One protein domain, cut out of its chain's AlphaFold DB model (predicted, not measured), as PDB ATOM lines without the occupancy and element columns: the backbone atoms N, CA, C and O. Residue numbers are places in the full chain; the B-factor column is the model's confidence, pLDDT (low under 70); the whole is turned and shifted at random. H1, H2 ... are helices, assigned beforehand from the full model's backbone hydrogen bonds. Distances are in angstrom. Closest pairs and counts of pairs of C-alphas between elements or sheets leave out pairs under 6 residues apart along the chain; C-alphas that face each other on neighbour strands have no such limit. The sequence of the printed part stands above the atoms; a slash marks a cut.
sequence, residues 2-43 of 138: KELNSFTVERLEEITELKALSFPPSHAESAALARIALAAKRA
ATOM      1  N   LYS A   2     153.042 257.070 241.201       62.72
ATOM      2  CA  LYS A   2     152.910 258.475 240.773       62.72
ATOM      3  C   LYS A   2     153.517 259.463 241.781       62.72
ATOM      4  O   LYS A   2     154.172 260.405 241.361       62.72
ATOM      5  N   GLU A   3     153.398 259.203 243.090       70.19
ATOM      6  CA  GLU A   3     154.034 260.071 244.104       70.19
ATOM      7  C   GLU A   3     155.533 259.826 244.284       70.19
ATOM      8  O   GLU A   3     156.234 260.710 244.751       70.19
ATOM      9  N   LEU A   4     156.053 258.650 243.915       77.62
ATOM     10  CA  LEU A   4     157.506 258.477 243.867       77.62
ATOM     11  C   LEU A   4     158.074 259.237 242.662       77.62
ATOM     12  O   LEU A   4     159.069 259.933 242.798       77.62
ATOM     13  N   ASN A   5     157.375 259.193 241.523       80.31
ATOM     14  CA  ASN A   5     157.743 259.922 240.308       80.31
ATOM     15  C   ASN A   5     157.669 261.451 240.460       80.31
ATOM     16  O   ASN A   5     158.258 262.160 239.651       80.31
ATOM     17  N   SER A   6     156.954 261.978 241.466       80.44
ATOM     18  CA  SER A   6     156.972 263.420 241.755       80.44
ATOM     19  C   SER A   6     158.267 263.892 242.420       80.44
ATOM     20  O   SER A   6     158.481 265.097 242.519       80.44
ATOM     21  N   PHE A   7     159.127 262.972 242.862       86.75
ATOM     22  CA  PHE A   7     160.457 263.297 243.358       86.75
ATOM     23  C   PHE A   7     161.511 262.968 242.305       86.75
ATOM     24  O   PHE A   7     161.572 261.845 241.807       86.75
ATOM     25  N   THR A   8     162.381 263.933 242.003       89.75
ATOM     26  CA  THR A   8     163.628 263.628 241.293       89.75
ATOM     27  C   THR A   8     164.640 263.030 242.269       89.75
ATOM     28  O   THR A   8     164.533 263.223 243.485       89.75
ATOM     29  N   VAL A   9     165.630 262.306 241.746       87.75
ATOM     30  CA  VAL A   9     166.690 261.711 242.576       87.75
ATOM     31  C   VAL A   9     167.447 262.806 243.329       87.75
ATOM     32  O   VAL A   9     167.636 262.699 244.536       87.75
ATOM     33  N   GLU A  10     167.758 263.911 242.655       89.81
ATOM     34  CA  GLU A  10     168.471 265.057 243.224       89.81
ATOM     35  C   GLU A  10     167.671 265.693 244.368       89.81
ATOM     36  O   GLU A  10     168.230 266.040 245.408       89.81
ATOM     37  N   ARG A  11     166.341 265.803 244.220       89.56
ATOM     38  CA  ARG A  11     165.488 266.347 245.282       89.56
ATOM     39  C   ARG A  11     165.459 265.435 246.508       89.56
ATOM     40  O   ARG A  11     165.452 265.935 247.632       89.56
ATOM     41  N   LEU A  12     165.454 264.113 246.320       89.31
ATOM     42  CA  LEU A  12     165.551 263.166 247.435       89.31
ATOM     43  C   LEU A  12     166.901 263.286 248.147       89.31
ATOM     44  O   LEU A  12     166.926 263.332 249.376       89.31
ATOM     45  N   GLU A  13     167.998 263.405 247.398       88.69
ATOM     46  CA  GLU A  13     169.336 263.616 247.958       88.69
ATOM     47  C   GLU A  13     169.392 264.903 248.795       88.69
ATOM     48  O   GLU A  13     169.800 264.865 249.958       88.69
ATOM     49  N   GLU A  14     168.873 266.021 248.278       87.75
ATOM     50  CA  GLU A  14     168.785 267.288 249.019       87.75
ATOM     51  C   GLU A  14     168.001 267.174 250.332       87.75
ATOM     52  O   GLU A  14     168.406 267.763 251.338       87.75
ATOM     53  N   ILE A  15     166.889 266.429 250.331       87.88
ATOM     54  CA  ILE A  15     166.058 266.202 251.522       87.88
ATOM     55  C   ILE A  15     166.801 265.347 252.561       87.88
ATOM     56  O   ILE A  15     166.587 265.524 253.761       87.88
ATOM     57  N   THR A  16     167.667 264.426 252.130       84.12
ATOM     58  CA  THR A  16     168.451 263.574 253.043       84.12
ATOM     59  C   THR A  16     169.697 264.252 253.613       84.12
ATOM     60  O   THR A  16     170.157 263.880 254.695       84.12
ATOM     61  N   GLU A  17     170.251 265.245 252.917       82.94
ATOM     62  CA  GLU A  17     171.430 265.985 253.360       82.94
ATOM     63  C   GLU A  17     171.089 267.107 254.359       82.94
ATOM     64  O   GLU A  17     169.953 267.556 254.501       82.94
ATOM     65  N   LEU A  18     172.122 267.675 254.997       62.22
ATOM     66  CA  LEU A  18     172.011 268.890 255.821       62.22
ATOM     67  C   LEU A  18     171.449 270.110 255.054       62.22
ATOM     68  O   LEU A  18     171.092 271.108 255.680       62.22
ATOM     69  N   LYS A  19     171.324 270.034 253.719       59.81
ATOM     70  CA  LYS A  19     170.628 271.028 252.884       59.81
ATOM     71  C   LYS A  19     169.140 271.148 253.221       59.81
ATOM     72  O   LYS A  19     168.585 272.231 253.036       59.81
ATOM     73  N   ALA A  20     168.522 270.118 253.803       62.59
ATOM     74  CA  ALA A  20     167.151 270.180 254.306       62.59
ATOM     75  C   ALA A  20     166.952 271.233 255.418       62.59
ATOM     76  O   ALA A  20     165.828 271.659 255.659       62.59
ATOM     77  N   LEU A  21     168.019 271.702 256.080       63.75
ATOM     78  CA  LEU A  21     167.931 272.817 257.036       63.75
ATOM     79  C   LEU A  21     167.727 274.171 256.340       63.75
ATOM     80  O   LEU A  21     167.089 275.057 256.905       63.75
ATOM     81  N   SER A  22     168.251 274.324 255.121       74.25
ATOM     82  CA  SER A  22     168.104 275.539 254.309       74.25
ATOM     83  C   SER A  22     166.864 275.482 253.416       74.25
ATOM     84  O   SER A  22     166.206 276.500 253.215       74.25
ATOM     85  N   PHE A  23     166.532 274.295 252.903       76.25
ATOM     86  CA  PHE A  23     165.385 274.046 252.028       76.25
ATOM     87  C   PHE A  23     164.615 272.807 252.499       76.25
ATOM     88  O   PHE A  23     164.705 271.745 251.871       76.25
ATOM     89  N   PRO A  24     163.877 272.918 253.619       82.94
ATOM     90  CA  PRO A  24     163.152 271.787 254.179       82.94
ATOM     91  C   PRO A  24     162.110 271.254 253.191       82.94
ATOM     92  O   PRO A  24     161.574 272.022 252.383       82.94
ATOM     93  N   PRO A  25     161.797 269.946 253.245       86.75
ATOM     94  CA  PRO A  25     160.686 269.408 252.482       86.75
ATOM     95  C   PRO A  25     159.394 270.115 252.896       86.75
ATOM     96  O   PRO A  25     159.121 270.338 254.078       86.75
ATOM     97  N   SER A  26     158.572 270.450 251.911       88.19
ATOM     98  CA  SER A  26     157.223 270.947 252.141       88.19
ATOM     99  C   SER A  26     156.386 269.921 252.915       88.19
ATOM    100  O   SER A  26     156.703 268.728 252.992       88.19
ATOM    101  N   HIS A  27     155.264 270.371 253.479       87.00
ATOM    102  CA  HIS A  27     154.337 269.462 254.153       87.00
ATOM    103  C   HIS A  27     153.805 268.378 253.199       87.00
ATOM    104  O   HIS A  27     153.673 267.220 253.593       87.00
ATOM    105  N   ALA A  28     153.565 268.736 251.934       84.44
ATOM    106  CA  ALA A  28     153.132 267.806 250.897       84.44
ATOM    107  C   ALA A  28     154.206 266.753 250.580       84.44
ATOM    108  O   ALA A  28     153.897 265.562 250.553       84.44
ATOM    109  N   GLU A  29     155.465 267.173 250.415       88.38
ATOM    110  CA  GLU A  29     156.592 266.254 250.213       88.38
ATOM    111  C   GLU A  29     156.753 265.315 251.413       88.38
ATOM    112  O   GLU A  29     156.842 264.100 251.251       88.38
ATOM    113  N   SER A  30     156.694 265.856 252.631       88.56
ATOM    114  CA  SER A  30     156.786 265.064 253.862       88.56
ATOM    115  C   SER A  30     155.661 264.025 253.965       88.56
ATOM    116  O   SER A  30     155.908 262.866 254.299       88.56
ATOM    117  N   ALA A  31     154.423 264.411 253.637       86.50
ATOM    118  CA  ALA A  31     153.274 263.509 253.628       86.50
ATOM    119  C   ALA A  31     153.376 262.430 252.535       86.50
ATOM    120  O   ALA A  31     152.961 261.291 252.756       86.50
ATOM    121  N   ALA A  32     153.914 262.759 251.358       86.19
ATOM    122  CA  ALA A  32     154.178 261.789 250.296       86.19
ATOM    123  C   ALA A  32     155.270 260.787 250.709       86.19
ATOM    124  O   ALA A  32     155.047 259.580 250.648       86.19
ATOM    125  N   LEU A  33     156.398 261.259 251.250       88.81
ATOM    126  CA  LEU A  33     157.472 260.393 251.749       88.81
ATOM    127  C   LEU A  33     156.999 259.470 252.879       88.81
ATOM    128  O   LEU A  33     157.322 258.283 252.873       88.81
ATOM    129  N   ALA A  34     156.184 259.969 253.813       88.31
ATOM    130  CA  ALA A  34     155.604 259.144 254.873       88.31
ATOM    131  C   ALA A  34     154.705 258.026 254.319       88.31
ATOM    132  O   ALA A  34     154.753 256.894 254.803       88.31
ATOM    133  N   ARG A  35     153.913 258.316 253.278       85.38
ATOM    134  CA  ARG A  35     153.070 257.316 252.605       85.38
ATOM    135  C   ARG A  35     153.899 256.294 251.839       85.38
ATOM    136  O   ARG A  35     153.612 255.104 251.947       85.38
ATOM    137  N   ILE A  36     154.961 256.727 251.158       85.81
ATOM    138  CA  ILE A  36     155.924 255.834 250.496       85.81
ATOM    139  C   ILE A  36     156.579 254.898 251.512       85.81
ATOM    140  O   ILE A  36     156.562 253.682 251.326       85.81
ATOM    141  N   ALA A  37     157.090 255.441 252.617       87.62
ATOM    142  CA  ALA A  37     157.715 254.656 253.675       87.62
ATOM    143  C   ALA A  37     156.731 253.664 254.318       87.62
ATOM    144  O   ALA A  37     157.082 252.507 254.555       87.62
ATOM    145  N   LEU A  38     155.485 254.085 254.568       86.81
ATOM    146  CA  LEU A  38     154.440 253.212 255.099       86.81
ATOM    147  C   LEU A  38     154.088 252.081 254.125       86.81
ATOM    148  O   LEU A  38     153.940 250.938 254.553       86.81
ATOM    149  N   ALA A  39     153.969 252.382 252.831       84.31
ATOM    150  CA  ALA A  39     153.682 251.388 251.806       84.31
ATOM    151  C   ALA A  39     154.833 250.378 251.679       84.31
ATOM    152  O   ALA A  39     154.589 249.177 251.680       84.31
ATOM    153  N   ALA A  40     156.085 250.845 251.690       84.56
ATOM    154  CA  ALA A  40     157.262 249.977 251.704       84.56
ATOM    155  C   ALA A  40     157.324 249.079 252.952       84.56
ATOM    156  O   ALA A  40     157.703 247.919 252.859       84.56
ATOM    157  N   LYS A  41     156.910 249.579 254.125       86.31
ATOM    158  CA  LYS A  41     156.831 248.780 255.364       86.31
ATOM    159  C   LYS A  41     155.729 247.722 255.351       86.31
ATOM    160  O   LYS A  41     155.832 246.757 256.100       86.31
ATOM    161  N   ARG A  42     154.671 247.941 254.570       85.06
ATOM    162  CA  ARG A  42     153.533 247.023 254.426       85.06
ATOM    163  C   ARG A  42     153.689 246.048 253.264       85.06
ATOM    164  O   ARG A  42     152.878 245.138 253.172       85.06
ATOM    165  N   ALA A  43     154.670 246.251 252.387       85.25
ATOM    166  CA  ALA A  43     154.926 245.343 251.282       85.25
ATOM    167  C   ALA A  43     155.303 243.964 251.835       85.25
ATOM    168  O   ALA A  43     156.257 243.829 252.606       85.25
TER     169      ALA A  43
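This is residues 2 to 43 of the 138 residues of an uncharacterized protein of Yersinia intermedia (UniProt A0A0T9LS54). The printed part makes one loose, open loop: H1, H2 and H3 follow one another round it, and the link after H3 leads back to the long helix H4, which closes the loop on H1. Residues 37 to 43 stick out as a free arm that adds to the length. The 42 printed residues have four named helices and no named strand, all helix in class. The whole is only just compact, close to loose, with a radius of gyration of the C-alphas of 10.7 A, and spans 32 by 16 by 15 A.

H1, residues 2 to 5, touches H4, residues 27 to 42, with residues 32 to 36 of H4 alone; their closest C-alphas, of Glu 3 and Ala 32, are 6.4 A apart. H2, residues 9 to 16, is apart from H4. H2 and H3, residues 18 to 21, are close but not clearly touching, the closest C-alphas, of Glu 14 and Ala 20, 6.2 A apart. In H2 and H4 every O i to N i+4 pair is within hydrogen-bond range; H1 and H3 are too short for one.

H1 begins at C-alpha 2 (152.910, 258.475, 240.773). H2 is 10.8 A long; H4, 22.5 A, ends at C-alpha 42 (153.533, 247.023, 254.426).

The printed part has no cut, and its three links are tight. pLDDT is under 70 at residues 2 and 18 to 21.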